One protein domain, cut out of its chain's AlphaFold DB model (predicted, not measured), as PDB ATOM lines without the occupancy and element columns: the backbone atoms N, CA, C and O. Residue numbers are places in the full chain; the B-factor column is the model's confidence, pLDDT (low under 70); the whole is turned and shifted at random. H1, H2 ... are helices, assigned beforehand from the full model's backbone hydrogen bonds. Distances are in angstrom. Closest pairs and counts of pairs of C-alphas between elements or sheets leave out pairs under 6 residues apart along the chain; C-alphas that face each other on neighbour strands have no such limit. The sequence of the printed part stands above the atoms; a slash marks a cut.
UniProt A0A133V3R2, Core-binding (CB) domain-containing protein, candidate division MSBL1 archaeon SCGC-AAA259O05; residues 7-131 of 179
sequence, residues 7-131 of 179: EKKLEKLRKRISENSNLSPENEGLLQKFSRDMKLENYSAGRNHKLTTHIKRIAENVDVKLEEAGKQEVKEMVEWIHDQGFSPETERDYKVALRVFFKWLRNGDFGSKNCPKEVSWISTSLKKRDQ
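AT A GLANCE: This is residues 7 to 131 of the 179 residues of the protein "Core-binding (CB) domain-containing protein" of candidate division MSBL1 archaeon SCGC-AAA259O05 (UniProt A0A133V3R2). Three helices, H1, H2 and H3, stand in an up-and-down bundle with their centres in a triangle, and a helical hairpin of H4 and H5 is set crosswise to it, H5 packing across H3. A stretch with no named element, residues 108 to 131, follows H5. The printed part has 125 residues with five named helices, H1 to H5 in chain order, and no named strand; the class is all helix. It is compact, with a radius of gyration of the C-alphas of 14.0 A, and rounded, spanning 39 by 30 by 27 A.

HOW THE PARTS SIT: H1, residues 7 to 18, touches H2, residues 25 to 40, with residues 14 to 18 alone; they form a hairpin at a shallow tilt of 21 degrees, closest at the C-alphas of Ile 17 and Glu 28, 6.1 A. H3, residues 45 to 61, is the hub, touching four helices. H2 and H3 form a hairpin, closest at the C-alphas of Ser 35 and Asn 48, 6.2 A. H1 and H3 run the same way and touch, closest at the C-alphas of Leu 10 and His 49, 5.3 A. H5, residues 88 to 107, touches H3 about perpendicular at 88 degrees, closest at the C-alphas of Leu 51 and Ala 97, 5.1 A. H4, residues 71 to 83, forms a hairpin with H5, closest at the C-alphas of Ile 81 and Glu 91, 6.3 A. H4 only just touches H3, with 3 pairs of C-alphas within 8 A, the closest Ile 58 and Met 77 at 6.5 A. H1 is apart from H4 and H5. In H1 to H5 every O i to N i+4 pair is within hydrogen-bond range.

IN THESE COORDINATES: H1 begins at C-alpha 7 (162.890, 72.486, 66.153). H2 is 22.6 A long, H3 24.3 A and H5, the longest, 28.3 A, ending at C-alpha 107 (144.595, 62.588, 82.398).

THE WHOLE: The C-alphas farthest apart, Glu 19 and Lys 128, are 41.5 A apart. The printed part has no cut and no long link between helices. Residues 21 and 131 have pLDDT under 70.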
ATOM      1  N   GLU A   7     163.150  71.303  65.324       88.12
ATOM      2  CA  GLU A   7     162.890  72.486  66.153       88.12
ATOM      3  C   GLU A   7     162.363  73.624  65.275       88.12
ATOM      4  O   GLU A   7     161.262  74.124  65.499       88.12
ATOM      5  N   LYS A   8     163.053  73.946  64.169       91.25
ATOM      6  CA  LYS A   8     162.554  74.947  63.209       91.25
ATOM      7  C   LYS A   8     161.199  74.574  62.614       91.25
ATOM      8  O   LYS A   8     160.378  75.454  62.351       91.25
ATOM      9  N   LYS A   9     160.951  73.288  62.350       90.62
ATOM     10  CA  LYS A   9     159.640  72.835  61.859       90.62
ATOM     11  C   LYS A   9     158.548  73.000  62.908       90.62
ATOM     12  O   LYS A   9     157.442  73.395  62.550       90.62
ATOM     13  N   LEU A  10     158.848  72.705  64.169       90.62
ATOM     14  CA  LEU A  10     157.904  72.846  65.267       90.62
ATOM     15  C   LEU A  10     157.556  74.316  65.516       90.62
ATOM     16  O   LEU A  10     156.379  74.638  65.632       90.62
ATOM     17  N   GLU A  11     158.542  75.211  65.484       90.94
ATOM     18  CA  GLU A  11     158.311  76.659  65.576       90.94
ATOM     19  C   GLU A  11     157.422  77.167  64.433       90.94
ATOM     20  O   GLU A  11     156.433  77.864  64.659       90.94
ATOM     21  N   LYS A  12     157.684  76.729  63.194       91.69
ATOM     22  CA  LYS A  12     156.802  77.034  62.053       91.69
ATOM     23  C   LYS A  12     155.392  76.474  62.233       91.69
ATOM     24  O   LYS A  12     154.434  77.113  61.806       91.69
ATOM     25  N   LEU A  13     155.253  75.282  62.811       91.31
ATOM     26  CA  LEU A  13     153.950  74.675  63.074       91.31
ATOM     27  C   LEU A  13     153.169  75.478  64.118       91.31
ATOM     28  O   LEU A  13     151.998  75.751  63.884       91.31
ATOM     29  N   ARG A  14     153.811  75.898  65.213       89.50
ATOM     30  CA  ARG A  14     153.195  76.746  66.246       89.50
ATOM     31  C   ARG A  14     152.736  78.079  65.680       89.50
ATOM     32  O   ARG A  14     151.582  78.437  65.863       89.50
ATOM     33  N   LYS A  15     153.595  78.734  64.895       90.44
ATOM     34  CA  LYS A  15     153.244  79.975  64.198       90.44
ATOM     35  C   LYS A  15     152.036  79.791  63.269       90.44
ATOM     36  O   LYS A  15     151.122  80.601  63.258       90.44
ATOM     37  N   ARG A  16     151.987  78.682  62.527       88.50
ATOM     38  CA  ARG A  16     150.826  78.349  61.685       88.50
ATOM     39  C   ARG A  16     149.566  78.041  62.478       88.50
ATOM     40  O   ARG A  16     148.494  78.206  61.927       88.50
ATOM     41  N   ILE A  17     149.679  77.505  63.690       89.06
ATOM     42  CA  ILE A  17     148.517  77.285  64.554       89.06
ATOM     43  C   ILE A  17     147.969  78.648  64.983       89.06
ATOM     44  O   ILE A  17     146.785  78.873  64.793       89.06
ATOM     45  N   SER A  18     148.832  79.576  65.412       85.06
ATOM     46  CA  SER A  18     148.414  80.917  65.852       85.06
ATOM     47  C   SER A  18     147.897  81.851  64.759       85.06
ATOM     48  O   SER A  18     147.221  82.828  65.047       85.06
ATOM     49  N   GLU A  19     148.264  81.605  63.504       84.94
ATOM     50  CA  GLU A  19     147.893  82.472  62.377       84.94
ATOM     51  C   GLU A  19     146.715  81.924  61.553       84.94
ATOM     52  O   GLU A  19     146.283  82.588  60.612       84.94
ATOM     53  N   ASN A  20     146.211  80.714  61.837       71.12
ATOM     54  CA  ASN A  20     145.216  80.073  60.975       71.12
ATOM     55  C   ASN A  20     143.772  80.340  61.418       71.12
ATOM     56  O   ASN A  20     143.349  79.888  62.476       71.12
ATOM     57  N   SER A  21     142.987  80.960  60.532       61.84
ATOM     58  CA  SER A  21     141.556  81.229  60.715       61.84
ATOM     59  C   SER A  21     140.658  79.989  60.695       61.84
ATOM     60  O   SER A  21     139.505  80.081  61.098       61.84
ATOM     61  N   ASN A  22     141.145  78.844  60.202       82.00
ATOM     62  CA  ASN A  22     140.337  77.621  60.089       82.00
ATOM     63  C   ASN A  22     140.296  76.789  61.384       82.00
ATOM     64  O   ASN A  22     139.720  75.707  61.392       82.00
ATOM     65  N   LEU A  23     140.932  77.255  62.462       85.12
ATOM     66  CA  LEU A  23     140.832  76.654  63.791       85.12
ATOM     67  C   LEU A  23     139.995  77.558  64.693       85.12
ATOM     68  O   LEU A  23     140.128  78.780  64.655       85.12
ATOM     69  N   SER A  24     139.168  76.956  65.548       86.94
ATOM     70  CA  SER A  24     138.546  77.711  66.635       86.94
ATOM     71  C   SER A  24     139.622  78.185  67.630       86.94
ATOM     72  O   SER A  24     140.600  77.459  67.854       86.94
ATOM     73  N   PRO A  25     139.450  79.352  68.282       87.75
ATOM     74  CA  PRO A  25     140.401  79.841  69.289       87.75
ATOM     75  C   PRO A  25     140.640  78.844  70.437       87.75
ATOM     76  O   PRO A  25     141.750  78.725  70.955       87.75
ATOM     77  N   GLU A  26     139.605  78.082  70.804       90.25
ATOM     78  CA  GLU A  26     139.667  77.012  71.809       90.25
ATOM     79  C   GLU A  26     140.618  75.883  71.360       90.25
ATOM     80  O   GLU A  26     141.541  75.505  72.088       90.25
ATOM     81  N   ASN A  27     140.455  75.383  70.129       93.44
ATOM     82  CA  ASN A  27     141.302  74.323  69.574       93.44
ATOM     83  C   ASN A  27     142.742  74.795  69.351       93.44
ATOM     84  O   ASN A  27     143.685  74.028  69.564       93.44
ATOM     85  N   GLU A  28     142.921  76.048  68.936       92.56
ATOM     86  CA  GLU A  28     144.233  76.666  68.787       92.56
ATOM     87  C   GLU A  28     145.002  76.645  70.115       92.56
ATOM     88  O   GLU A  28     146.106  76.090  70.189       92.56
ATOM     89  N   GLY A  29     144.398  77.188  71.178       93.12
ATOM     90  CA  GLY A  29     144.993  77.217  72.511       93.12
ATOM     91  C   GLY A  29     145.314  75.815  73.024       93.12
ATOM     92  O   GLY A  29     146.395  75.574  73.573       93.12
ATOM     93  N   LEU A  30     144.424  74.853  72.770       94.94
ATOM     94  CA  LEU A  30     144.615  73.469  73.187       94.94
ATOM     95  C   LEU A  30     145.782  72.786  72.460       94.94
ATOM     96  O   LEU A  30     146.576  72.086  73.091       94.94
ATOM     97  N   LEU A  31     145.946  73.023  71.156       95.12
ATOM     98  CA  LEU A  31     147.072  72.508  70.370       95.12
ATOM     99  C   LEU A  31     148.409  73.129  70.788       95.12
ATOM    100  O   LEU A  31     149.424  72.425  70.852       95.12
ATOM    101  N   GLN A  32     148.427  74.428  71.098       94.25
ATOM    102  CA  GLN A  32     149.623  75.084  71.628       94.25
ATOM    103  C   GLN A  32     150.014  74.496  72.988       94.25
ATOM    104  O   GLN A  32     151.184  74.157  73.198       94.25
ATOM    105  N   LYS A  33     149.034  74.301  73.881       95.31
ATOM    106  CA  LYS A  33     149.238  73.671  75.191       95.31
ATOM    107  C   LYS A  33     149.751  72.238  75.045       95.31
ATOM    108  O   LYS A  33     150.767  71.899  75.644       95.31
ATOM    109  N   PHE A  34     149.144  71.441  74.166       96.12
ATOM    110  CA  PHE A  34     149.587  70.080  73.856       96.12
ATOM    111  C   PHE A  34     151.051  70.044  73.404       96.12
ATOM    112  O   PHE A  34     151.864  69.300  73.953       96.12
ATOM    113  N   SER A  35     151.422  70.895  72.441       95.25
ATOM    114  CA  SER A  35     152.803  70.974  71.951       95.25
ATOM    115  C   SER A  35     153.786  71.445  73.029       95.25
ATOM    116  O   SER A  35     154.940  71.006  73.044       95.25
ATOM    117  N   ARG A  36     153.371  72.351  73.918       95.12
ATOM    118  CA  ARG A  36     154.190  72.814  75.043       95.12
ATOM    119  C   ARG A  36     154.419  71.692  76.052       95.12
ATOM    120  O   ARG A  36     155.570  71.428  76.386       95.12
ATOM    121  N   ASP A  37     153.365  71.003  76.465       95.69
ATOM    122  CA  ASP A  37     153.435  69.947  77.477       95.69
ATOM    123  C   ASP A  37     154.236  68.739  76.975       95.69
ATOM    124  O   ASP A  37     155.060  68.200  77.707       95.69
ATOM    125  N   MET A  38     154.131  68.391  75.686       94.81
ATOM    126  CA  MET A  38     155.019  67.395  75.074       94.81
ATOM    127  C   MET A  38     156.503  67.758  75.230       94.81
ATOM    128  O   MET A  38     157.337  66.879  75.442       94.81
ATOM    129  N   LYS A  39     156.855  69.046  75.107       93.12
ATOM    130  CA  LYS A  39     158.238  69.508  75.292       93.12
ATOM    131  C   LYS A  39     158.665  69.429  76.762       93.12
ATOM    132  O   LYS A  39     159.806  69.065  77.018       93.12
ATOM    133  N   LEU A  40     157.767  69.741  77.700       92.69
ATOM    134  CA  LEU A  40     158.026  69.616  79.142       92.69
ATOM    135  C   LEU A  40     158.279  68.155  79.550       92.69
ATOM    136  O   LEU A  40     159.164  67.890  80.355       92.69
ATOM    137  N   GLU A  41     157.587  67.216  78.910       90.81
ATOM    138  CA  GLU A  41     157.744  65.765  79.093       90.81
ATOM    139  C   GLU A  41     158.904  65.157  78.274       90.81
ATOM    140  O   GLU A  41     158.963  63.949  78.051       90.81
ATOM    141  N   ASN A  42     159.837  65.983  77.784       90.25
ATOM    142  CA  ASN A  42     161.024  65.566  77.026       90.25
ATOM    143  C   ASN A  42     160.739  64.745  75.747       90.25
ATOM    144  O   ASN A  42     161.585  63.966  75.295       90.25
ATOM    145  N   TYR A  43     159.582  64.929  75.098       92.00
ATOM    146  CA  TYR A  43     159.369  64.354  73.768       92.00
ATOM    147  C   TYR A  43     160.292  65.007  72.738       92.00
ATOM    148  O   TYR A  43     160.448  66.227  72.696       92.00
ATOM    149  N   SER A  44     160.830  64.199  71.818       92.88
ATOM    150  CA  SER A  44     161.634  64.722  70.710       92.88
ATOM    151  C   SER A  44     160.828  65.684  69.830       92.88
ATOM    152  O   SER A  44     159.637  65.469  69.568       92.88
ATOM    153  N   ALA A  45     161.492  66.714  69.294       93.25
ATOM    154  CA  ALA A  45     160.863  67.698  68.410       93.25
ATOM    155  C   ALA A  45     160.159  67.047  67.207       93.25
ATOM    156  O   ALA A  45     159.071  67.464  66.816       93.25
ATOM    157  N   GLY A  46     160.730  65.966  66.659       92.69
ATOM    158  CA  GLY A  46     160.115  65.205  65.572       92.69
ATOM    159  C   GLY A  46     158.810  64.520  65.980       92.69
ATOM    160  O   GLY A  46     157.834  64.562  65.226       92.69
ATOM    161  N   ARG A  47     158.748  63.936  67.184       93.44
ATOM    162  CA  ARG A  47     157.521  63.313  67.697       93.44
ATOM    163  C   ARG A  47     156.457  64.364  68.002       93.44
ATOM    164  O   ARG A  47     155.313  64.169  67.597       93.44
ATOM    165  N   ASN A  48     156.839  65.474  68.628       95.81
ATOM    166  CA  ASN A  48     155.956  66.609  68.902       95.81
ATOM    167  C   ASN A  48     155.359  67.181  67.609       95.81
ATOM    168  O   ASN A  48     154.139  67.242  67.458       95.81
ATOM    169  N   HIS A  49     156.211  67.488  66.629       95.38
ATOM    170  CA  HIS A  49     155.780  67.975  65.324       95.38
ATOM    171  C   HIS A  49     154.823  66.989  64.645       95.38
ATOM    172  O   HIS A  49     153.783  67.400  64.131       95.38
ATOM    173  N   LYS A  50     155.146  65.685  64.653       95.12
ATOM    174  CA  LYS A  50     154.298  64.652  64.046       95.12
ATOM    175  C   LYS A  50     152.911  64.640  64.683       95.12
ATOM    176  O   LYS A  50     151.936  64.832  63.963       95.12
ATOM    177  N   LEU A  51     152.823  64.453  66.000       96.50
ATOM    178  CA  LEU A  51     151.535  64.331  66.687       96.50
ATOM    179  C   LEU A  51     150.700  65.606  66.556       96.50
ATOM    180  O   LEU A  51     149.552  65.533  66.127       96.50
ATOM    181  N   THR A  52     151.303  66.767  66.816       96.25
ATOM    182  CA  THR A  52     150.622  68.066  66.718       96.25
ATOM    183  C   THR A  52     150.095  68.321  65.304       96.25
ATOM    184  O   THR A  52     148.965  68.767  65.143       96.25
ATOM    185  N   THR A  53     150.855  67.970  64.257       95.62
ATOM    186  CA  THR A  53     150.397  68.117  62.861       95.62
ATOM    187  C   THR A  53     149.166  67.263  62.563       95.62
ATOM    188  O   THR A  53     148.284  67.703  61.828       95.62
ATOM    189  N   HIS A  54     149.102  66.043  63.103       96.25
ATOM    190  CA  HIS A  54     147.984  65.134  62.835       96.25
ATOM    191  C   HIS A  54     146.706  65.636  63.513       96.25
ATOM    192  O   HIS A  54     145.670  65.686  62.858       96.25
ATOM    193  N   ILE A  55     146.787  66.086  64.772       96.38
ATOM    194  CA  ILE A  55     145.622  66.656  65.473       96.38
ATOM    195  C   ILE A  55     145.184  67.973  64.834       96.38
ATOM    196  O   ILE A  55     143.994  68.153  64.603       96.38
ATOM    197  N   LYS A  56     146.128  68.851  64.462       94.94
ATOM    198  CA  LYS A  56     145.828  70.088  63.724       94.94
ATOM    199  C   LYS A  56     145.005  69.805  62.470       94.94
ATOM    200  O   LYS A  56     143.979  70.432  62.266       94.94
ATOM    201  N   ARG A  57     145.438  68.844  61.647       94.50
ATOM    202  CA  ARG A  57     144.723  68.488  60.412       94.50
ATOM    203  C   ARG A  57     143.315  67.972  60.674       94.50
ATOM    204  O   ARG A  57     142.420  68.324  59.922       94.50
ATOM    205  N   ILE A  58     143.124  67.169  61.719       94.56
ATOM    206  CA  ILE A  58     141.786  66.710  62.107       94.56
ATOM    207  C   ILE A  58     140.926  67.916  62.504       94.56
ATOM    208  O   ILE A  58     139.850  68.093  61.953       94.56
ATOM    209  N   ALA A  59     141.429  68.790  63.376       93.62
ATOM    210  CA  ALA A  59     140.695  69.964  63.854       93.62
ATOM    211  C   ALA A  59     140.382  71.005  62.762       93.62
ATOM    212  O   ALA A  59     139.460  71.790  62.921       93.62
ATOM    213  N   GLU A  60     141.146  71.026  61.666       92.56
ATOM    214  CA  GLU A  60     140.888  71.892  60.504       92.56
ATOM    215  C   GLU A  60     139.807  71.351  59.562       92.56
ATOM    216  O   GLU A  60     139.301  72.105  58.736       92.56
ATOM    217  N   ASN A  61     139.515  70.050  59.614       92.38
ATOM    218  CA  ASN A  61     138.633  69.388  58.647       92.38
ATOM    219  C   ASN A  61     137.393  68.753  59.285       92.38
ATOM    220  O   ASN A  61     136.468  68.389  58.565       92.38
ATOM    221  N   VAL A  62     137.375  68.610  60.610       91.75
ATOM    222  CA  VAL A  62     136.235  68.103  61.370       91.75
ATOM    223  C   VAL A  62     135.818  69.205  62.335       91.75
ATOM    224  O   VAL A  62     136.627  69.648  63.150       91.75
ATOM    225  N   ASP A  63     134.574  69.666  62.214       89.12
ATOM    226  CA  ASP A  63     134.024  70.745  63.038       89.12
ATOM    227  C   ASP A  63     133.724  70.235  64.452       89.12
ATOM    228  O   ASP A  63     132.634  69.757  64.757       89.12
ATOM    229  N   VAL A  64     134.751  70.243  65.303       89.50
ATOM    230  CA  VAL A  64     134.703  69.662  66.649       89.50
ATOM    231  C   VAL A  64     135.403  70.559  67.654       89.50
ATOM    232  O   VAL A  64     136.511  71.052  67.422       89.50
ATOM    233  N   LYS A  65     134.809  70.692  68.837       92.88
ATOM    234  CA  LYS A  65     135.494  71.230  70.013       92.88
ATOM    235  C   LYS A  65     136.300  70.118  70.670       92.88
ATOM    236  O   LYS A  65     135.739  69.244  71.325       92.88
ATOM    237  N   LEU A  66     137.621  70.125  70.491       92.75
ATOM    238  CA  LEU A  66     138.495  69.026  70.924       92.75
ATOM    239  C   LEU A  66     138.417  68.742  72.431       92.75
ATOM    240  O   LEU A  66     138.539  67.591  72.841       92.75
ATOM    241  N   GLU A  67     138.224  69.776  73.251       93.44
ATOM    242  CA  GLU A  67     138.132  69.649  74.710       93.44
ATOM    243  C   GLU A  67     136.849  68.927  75.157       93.44
ATOM    244  O   GLU A  67     136.879  68.071  76.050       93.44
ATOM    245  N   GLU A  68     135.736  69.217  74.486       92.94
ATOM    246  CA  GLU A  68     134.404  68.678  74.780       92.94
ATOM    247  C   GLU A  68     134.117  67.368  74.035       92.94
ATOM    248  O   GLU A  68     133.193  66.646  74.402       92.94
ATOM    249  N   ALA A  69     134.935  67.031  73.032       93.19
ATOM    250  CA  ALA A  69     134.751  65.862  72.185       93.19
ATOM    251  C   ALA A  69     134.586  64.575  73.009       93.19
ATOM    252  O   ALA A  69     135.480  64.137  73.749       93.19
ATOM    253  N   GLY A  70     133.411  63.968  72.861       92.81
ATOM    254  CA  GLY A  70     133.058  62.691  73.435       92.81
ATOM    255  C   GLY A  70     133.350  61.549  72.469       92.81
ATOM    256  O   GLY A  70     134.097  61.651  71.494       92.81
ATOM    257  N   LYS A  71     132.747  60.393  72.742       93.06
ATOM    258  CA  LYS A  71     132.955  59.196  71.918       93.06
ATOM    259  C   LYS A  71     132.395  59.346  70.498       93.06
ATOM    260  O   LYS A  71     132.895  58.666  69.607       93.06
ATOM    261  N   GLN A  72     131.350  60.148  70.300       93.56
ATOM    262  CA  GLN A  72     130.701  60.291  68.997       93.56
ATOM    263  C   GLN A  72     131.538  61.170  68.066       93.56
ATOM    264  O   GLN A  72     131.875  60.736  66.971       93.56
ATOM    265  N   GLU A  73     132.018  62.304  68.562       95.38
ATOM    266  CA  GLU A  73     132.892  63.224  67.829       95.38
ATOM    267  C   GLU A  73     134.223  62.536  67.489       95.38
ATOM    268  O   GLU A  73     134.751  62.661  66.389       95.38
ATOM    269  N   VAL A  74     134.753  61.704  68.397       95.50
ATOM    270  CA  VAL A  74     135.942  60.889  68.098       95.50
ATOM    271  C   VAL A  74     135.685  59.872  66.981       95.50
ATOM    272  O   VAL A  74     136.605  59.565  66.221       95.50
ATOM    273  N   LYS A  75     134.465  59.334  66.840       95.38
ATOM    274  CA  LYS A  75     134.145  58.471  65.692       95.38
ATOM    275  C   LYS A  75     134.145  59.262  64.392       95.38
ATOM    276  O   LYS A  75     134.706  58.754  63.434       95.38
ATOM    277  N   GLU A  76     133.608  60.478  64.384       95.69
ATOM    278  CA  GLU A  76     133.618  61.364  63.209       95.69
ATOM    279  C   GLU A  76     135.055  61.711  62.791       95.69
ATOM    280  O   GLU A  76     135.406  61.636  61.617       95.69
ATOM    281  N   MET A  77     135.948  61.959  63.757       96.69
ATOM    282  CA  MET A  77     137.381  62.126  63.473       96.69
ATOM    283  C   MET A  77     137.998  60.876  62.826       96.69
ATOM    284  O   MET A  77     138.846  60.985  61.940       96.69
ATOM    285  N   VAL A  78     137.616  59.679  63.284       95.50
ATOM    286  CA  VAL A  78     138.116  58.406  62.738       95.50
ATOM    287  C   VAL A  78     137.516  58.095  61.367       95.50
ATOM    288  O   VAL A  78     138.224  57.556  60.519       95.50
ATOM    289  N   GLU A  79     136.253  58.443  61.140       95.81
ATOM    290  CA  GLU A  79     135.581  58.359  59.843       95.81
ATOM    291  C   GLU A  79     136.286  59.252  58.822       95.81
ATOM    292  O   GLU A  79     136.757  58.751  57.803       95.81
ATOM    293  N   TRP A  80     136.546  60.515  59.176       96.56
ATOM    294  CA  TRP A  80     137.313  61.424  58.326       96.56
ATOM    295  C   TRP A  80     138.686  60.854  57.947       96.56
ATOM    296  O   TRP A  80     139.071  60.928  56.781       96.56
ATOM    297  N   ILE A  81     139.420  60.244  58.896       95.69
ATOM    298  CA  ILE A  81     140.723  59.599  58.624       95.69
ATOM    299  C   ILE A  81     140.596  58.514  57.546       95.69
ATOM    300  O   ILE A  81     141.498  58.382  56.716       95.69
ATOM    301  N   HIS A  82     139.513  57.737  57.574       93.50
ATOM    302  CA  HIS A  82     139.258  56.673  56.608       93.50
ATOM    303  C   HIS A  82     138.879  57.215  55.226       93.50
ATOM    304  O   HIS A  82     139.356  56.695  54.215       93.50
ATOM    305  N   ASP A  83     138.126  58.309  55.180       95.50
ATOM    306  CA  ASP A  83     137.694  58.933  53.927       95.50
ATOM    307  C   ASP A  83     138.840  59.592  53.148       95.50
ATOM    308  O   ASP A  83     138.739  59.799  51.939       95.50
ATOM    309  N   GLN A  84     139.976  59.875  53.797       94.44
ATOM    310  CA  GLN A  84     141.134  60.477  53.126       94.44
ATOM    311  C   GLN A  84     141.878  59.524  52.173       94.44
ATOM    312  O   GLN A  84     142.784  59.964  51.461       94.44
ATOM    313  N   GLY A  85     141.573  58.220  52.176       91.25
ATOM    314  CA  GLY A  85     142.275  57.244  51.330       91.25
ATOM    315  C   GLY A  85     143.763  57.094  51.678       91.25
ATOM    316  O   GLY A  85     144.605  56.866  50.807       91.25
ATOM    317  N   PHE A  86     144.115  57.267  52.954       92.81
ATOM    318  CA  PHE A  86     145.490  57.166  53.430       92.81
ATOM    319  C   PHE A  86     146.048  55.739  53.356       92.81
ATOM    320  O   PHE A  86     145.328  54.743  53.366       92.81
ATOM    321  N   SER A  87     147.383  55.627  53.342       90.75
ATOM    322  CA  SER A  87     148.027  54.321  53.518       90.75
ATOM    323  C   SER A  87     147.723  53.749  54.915       90.75
ATOM    324  O   SER A  87     147.573  54.534  55.858       90.75
ATOM    325  N   PRO A  88     147.723  52.415  55.104       90.69
ATOM    326  CA  PRO A  88     147.468  51.807  56.414       90.69
ATOM    327  C   PRO A  88     148.384  52.328  57.534       90.69
ATOM    328  O   PRO A  88     147.943  52.509  58.669       90.69
ATOM    329  N   GLU A  89     149.653  52.619  57.222       89.94
ATOM    330  CA  GLU A  89     150.600  53.220  58.172       89.94
ATOM    331  C   GLU A  89     150.229  54.659  58.526       89.94
ATOM    332  O   GLU A  89     150.280  55.058  59.688       89.94
ATOM    333  N   THR A  90     149.813  55.442  57.533       93.25
ATOM    334  CA  THR A  90     149.388  56.824  57.750       93.25
ATOM    335  C   THR A  90     148.106  56.876  58.581       93.25
ATOM    336  O   THR A  90     148.063  57.611  59.563       93.25
ATOM    337  N   GLU A  91     147.092  56.058  58.274       94.19
ATOM    338  CA  GLU A  91     145.889  55.948  59.115       94.19
ATOM    339  C   GLU A  91     146.240  55.569  60.558       94.19
ATOM    340  O   GLU A  91     145.723  56.149  61.518       94.19
ATOM    341  N   ARG A  92     147.145  54.597  60.723       93.94
ATOM    342  CA  ARG A  92     147.637  54.183  62.035       93.94
ATOM    343  C   ARG A  92     148.299  55.342  62.771       93.94
ATOM    344  O   ARG A  92     148.052  55.503  63.964       93.94
ATOM    345  N   ASP A  93     149.113  56.143  62.095       95.12
ATOM    346  CA  ASP A  93     149.760  57.309  62.690       95.12
ATOM    347  C   ASP A  93     148.745  58.344  63.199       95.12
ATOM    348  O   ASP A  93     148.903  58.833  64.323       95.12
ATOM    349  N   TYR A  94     147.675  58.626  62.445       96.81
ATOM    350  CA  TYR A  94     146.584  59.493  62.913       96.81
ATOM    351  C   TYR A  94     145.860  58.901  64.126       96.81
ATOM    352  O   TYR A  94     145.661  59.594  65.123       96.81
ATOM    353  N   LYS A  95     145.539  57.602  64.100       95.38
ATOM    354  CA  LYS A  95     144.909  56.903  65.235       95.38
ATOM    355  C   LYS A  95     145.782  56.926  66.489       95.38
ATOM    356  O   LYS A  95     145.284  57.131  67.594       95.38
ATOM    357  N   VAL A  96     147.095  56.747  66.334       95.31
ATOM    358  CA  VAL A  96     148.061  56.874  67.433       95.31
ATOM    359  C   VAL A  96     148.084  58.306  67.964       95.31
ATOM    360  O   VAL A  96     148.085  58.486  69.180       95.31
ATOM    361  N   ALA A  97     148.081  59.313  67.086       96.19
ATOM    362  CA  ALA A  97     148.042  60.711  67.503       96.19
ATOM    363  C   ALA A  97     146.781  61.025  68.314       96.19
ATOM    364  O   ALA A  97     146.911  61.560  69.413       96.19
ATOM    365  N   LEU A  98     145.602  60.606  67.840       95.62
ATOM    366  CA  LEU A  98     144.333  60.761  68.558       95.62
ATOM    367  C   LEU A  98     144.388  60.139  69.955       95.62
ATOM    368  O   LEU A  98     144.072  60.798  70.943       95.62
ATOM    369  N   ARG A  99     144.851  58.888  70.068       94.50
ATOM    370  CA  ARG A  99     144.956  58.212  71.371       94.50
ATOM    371  C   ARG A  99     145.879  58.950  72.336       94.50
ATOM    372  O   ARG A  99     145.535  59.077  73.505       94.50
ATOM    373  N   VAL A 100     147.038  59.417  71.867       94.56
ATOM    374  CA  VAL A 100     147.988  60.166  72.706       94.56
ATOM    375  C   VAL A 100     147.400  61.514  73.129       94.56
ATOM    376  O   VAL A 100     147.513  61.879  74.295       94.56
ATOM    377  N   PHE A 101     146.735  62.214  72.211       96.00
ATOM    378  CA  PHE A 101     146.114  63.507  72.475       96.00
ATOM    379  C   PHE A 101     145.009  63.414  73.530       96.00
ATOM    380  O   PHE A 101     145.100  64.080  74.554       96.00
ATOM    381  N   PHE A 102     144.022  62.531  73.351       94.81
ATOM    382  CA  PHE A 102     142.929  62.377  74.321       94.81
ATOM    383  C   PHE A 102     143.405  61.858  75.674       94.81
ATOM    384  O   PHE A 102     142.864  62.217  76.717       94.81
ATOM    385  N   LYS A 103     144.442  61.020  75.674       93.50
ATOM    386  CA  LYS A 103     145.060  60.541  76.906       93.50
ATOM    387  C   LYS A 103     145.684  61.684  77.709       93.50
ATOM    388  O   LYS A 103     145.442  61.745  78.913       93.50
ATOM    389  N   TRP A 104     146.425  62.577  77.052       95.38
ATOM    390  CA  TRP A 104     146.931  63.803  77.674       95.38
ATOM    391  C   TRP A 104     145.781  64.723  78.097       95.38
ATOM    392  O   TRP A 104     145.752  65.165  79.238       95.38
ATOM    393  N   LEU A 105     144.787  64.933  77.233       94.62
ATOM    394  CA  LEU A 105     143.660  65.830  77.491       94.62
ATOM    395  C   LEU A 105     142.868  65.437  78.748       94.62
ATOM    396  O   LEU A 105     142.504  66.296  79.544       94.62
ATOM    397  N   ARG A 106     142.594  64.139  78.931       93.31
ATOM    398  CA  ARG A 106     141.754  63.640  80.033       93.31
ATOM    399  C   ARG A 106     142.527  63.346  81.316       93.31
ATOM    400  O   ARG A 106     141.945  63.437  82.389       93.31
ATOM    401  N   ASN A 107     143.805  62.977  81.224       89.75
ATOM    402  CA  ASN A 107     144.595  62.588  82.398       89.75
ATOM    403  C   ASN A 107     145.668  63.613  82.795       89.75
ATOM    404  O   ASN A 107     146.298  63.436  83.831       89.75
ATOM    405  N   GLY A 108     145.942  64.621  81.962       87.19
ATOM    406  CA  GLY A 108     147.079  65.534  82.128       87.19
ATOM    407  C   GLY A 108     148.450  64.885  81.902       87.19
ATOM    408  O   GLY A 108     149.466  65.537  82.099       87.19
ATOM    409  N   ASP A 109     148.491  63.613  81.491       85.19
ATOM    410  CA  ASP A 109     149.715  62.825  81.352       85.19
ATOM    411  C   ASP A 109     149.667  61.935  80.098       85.19
ATOM    412  O   ASP A 109     148.691  61.226  79.824       85.19
ATOM    413  N   PHE A 110     150.763  61.934  79.342       85.69
ATOM    414  CA  PHE A 110     150.959  61.093  78.164       85.69
ATOM    415  C   PHE A 110     151.244  59.622  78.528       85.69
ATOM    416  O   PHE A 110     151.005  58.723  77.713       85.69
ATOM    417  N   GLY A 111     151.751  59.353  79.736       79.44
ATOM    418  CA  GLY A 111     152.168  58.048  80.253       79.44
ATOM    419  C   GLY A 111     151.057  57.216  80.902       79.44
ATOM    420  O   GLY A 111     151.119  55.989  80.834       79.44
ATOM    421  N   SER A 112     149.987  57.844  81.397       79.12
ATOM    422  CA  SER A 112     148.896  57.224  82.170       79.12
ATOM    423  C   SER A 112     148.438  55.833  81.693       79.12
ATOM    424  O   SER A 112     148.241  55.567  80.511       79.12
ATOM    425  N   LYS A 113     148.207  54.883  82.599       78.12
ATOM    426  CA  LYS A 113     147.644  53.577  82.193       78.12
ATOM    427  C   LYS A 113     146.161  53.674  81.822       78.12
ATOM    428  O   LYS A 113     145.647  52.792  81.136       78.12
ATOM    429  N   ASN A 114     145.487  54.742  82.243       83.56
ATOM    430  CA  ASN A 114     144.073  54.944  81.982       83.56
ATOM    431  C   ASN A 114     143.855  55.449  80.549       83.56
ATOM    432  O   ASN A 114     144.217  56.576  80.205       83.56
ATOM    433  N   CYS A 115     143.278  54.603  79.695       82.31
ATOM    434  CA  CYS A 115     142.913  54.982  78.335       82.31
ATOM    435  C   CYS A 115     141.464  55.498  78.333       82.31
ATOM    436  O   CYS A 115     140.569  54.728  78.691       82.31
ATOM    437  N   PRO A 116     141.215  56.756  77.925       89.50
ATOM    438  CA  PRO A 116     139.863  57.313  77.906       89.50
ATOM    439  C   PRO A 116     138.905  56.468  77.056       89.50
ATOM    440  O   PRO A 116     139.298  55.904  76.027       89.50
ATOM    441  N   LYS A 117     137.639  56.365  77.480       90.06
ATOM    442  CA  LYS A 117     136.616  55.515  76.835       90.06
ATOM    443  C   LYS A 117     136.306  55.959  75.400       90.06
ATOM    444  O   LYS A 117     135.849  55.157  74.586       90.06
ATOM    445  N   GLU A 118     136.562  57.225  75.106       90.25
ATOM    446  CA  GLU A 118     136.390  57.883  73.818       90.25
ATOM    447  C   GLU A 118     137.350  57.316  72.768       90.25
ATOM    448  O   GLU A 118     136.963  57.195  71.612       90.25
ATOM    449  N   VAL A 119     138.557  56.891  73.169       92.31
ATOM    450  CA  VAL A 119     139.616  56.412  72.257       92.31
ATOM    451  C   VAL A 119     140.051  54.963  72.497       92.31
ATOM    452  O   VAL A 119     140.822  54.415  71.709       92.31
ATOM    453  N   SER A 120     139.580  54.311  73.564       91.50
ATOM    454  CA  SER A 120     140.000  52.950  73.935       91.50
ATOM    455  C   SER A 120     139.617  51.875  72.911       91.50
ATOM    456  O   SER A 120     140.298  50.857  72.810       91.50
ATOM    457  N   TRP A 121     138.567  52.112  72.120       93.31
ATOM    458  CA  TRP A 121     138.101  51.216  71.056       93.31
ATOM    459  C   TRP A 121     138.929  51.321  69.762       93.31
ATOM    460  O   TRP A 121     138.797  50.474  68.876       93.31
ATOM    461  N   ILE A 122     139.789  52.338  69.636       91.62
ATOM    462  CA  ILE A 122     140.592  52.573  68.434       91.62
ATOM    463  C   ILE A 122     141.791  51.619  68.426       91.62
ATOM    464  O   ILE A 122     142.740  51.759  69.203       91.62
ATOM    465  N   SER A 123     141.787  50.671  67.489       87.06
ATOM    466  CA  SER A 123     142.937  49.797  67.255       87.06
ATOM    467  C   SER A 123     144.057  50.530  66.510       87.06
ATOM    468  O   SER A 123     143.831  51.164  65.480       87.06
ATOM    469  N   THR A 124     145.286  50.403  67.016       87.69
ATOM    470  CA  THR A 124     146.517  50.945  66.407       87.69
ATOM    471  C   THR A 124     147.409  49.857  65.805       87.69
ATOM    472  O   THR A 124     148.572  50.111  65.489       87.69
ATOM    473  N   SER A 125     146.896  48.634  65.692       84.94
ATOM    474  CA  SER A 125     147.608  47.505  65.094       84.94
ATOM    475  C   SER A 125     147.275  47.403  63.610       84.94
ATOM    476  O   SER A 125     146.108  47.471  63.227       84.94
ATOM    477  N   LEU A 126     148.296  47.208  62.774       81.12
ATOM    478  CA  LEU A 126     148.102  46.942  61.348       81.12
ATOM    479  C   LEU A 126     147.571  45.528  61.150       81.12
ATOM    480  O   LEU A 126     148.025  44.587  61.810       81.12
ATOM    481  N   LYS A 127     146.644  45.361  60.205       79.94
ATOM    482  CA  LYS A 127     146.170  44.033  59.809       79.94
ATOM    483  C   LYS A 127     147.324  43.279  59.150       79.94
ATOM    484  O   LYS A 127     148.130  43.878  58.447       79.94
ATOM    485  N   LYS A 128     147.374  41.952  59.317       72.75
ATOM    486  CA  LYS A 128     148.445  41.111  58.743       72.75
ATOM    487  C   LYS A 128     148.647  41.330  57.238       72.75
ATOM    488  O   LYS A 128     149.777  41.376  56.787       72.75
ATOM    489  N   ARG A 129     147.563  41.526  56.479       73.44
ATOM    490  CA  ARG A 129     147.615  41.783  55.026       73.44
ATOM    491  C   ARG A 129     148.285  43.109  54.643       73.44
ATOM    492  O   ARG A 129     148.780  43.240  53.533       73.44
ATOM    493  N   ASP A 130     148.272  44.080  55.552       74.12
ATOM    494  CA  ASP A 130     148.834  45.415  55.333       74.12
ATOM    495  C   ASP A 130     150.304  45.478  55.786       74.12
ATOM    496  O   ASP A 130     151.022  46.424  55.461       74.12
ATOM    497  N   GLN A 131     150.774  44.452  56.507       69.25
ATOM    498  CA  GLN A 131     152.177  44.278  56.867       69.25
ATOM    499  C   GLN A 131     152.932  43.772  55.636       69.25
ATOM    500  O   GLN A 131     152.973  42.577  55.349       69.25
TER     501      GLN A 131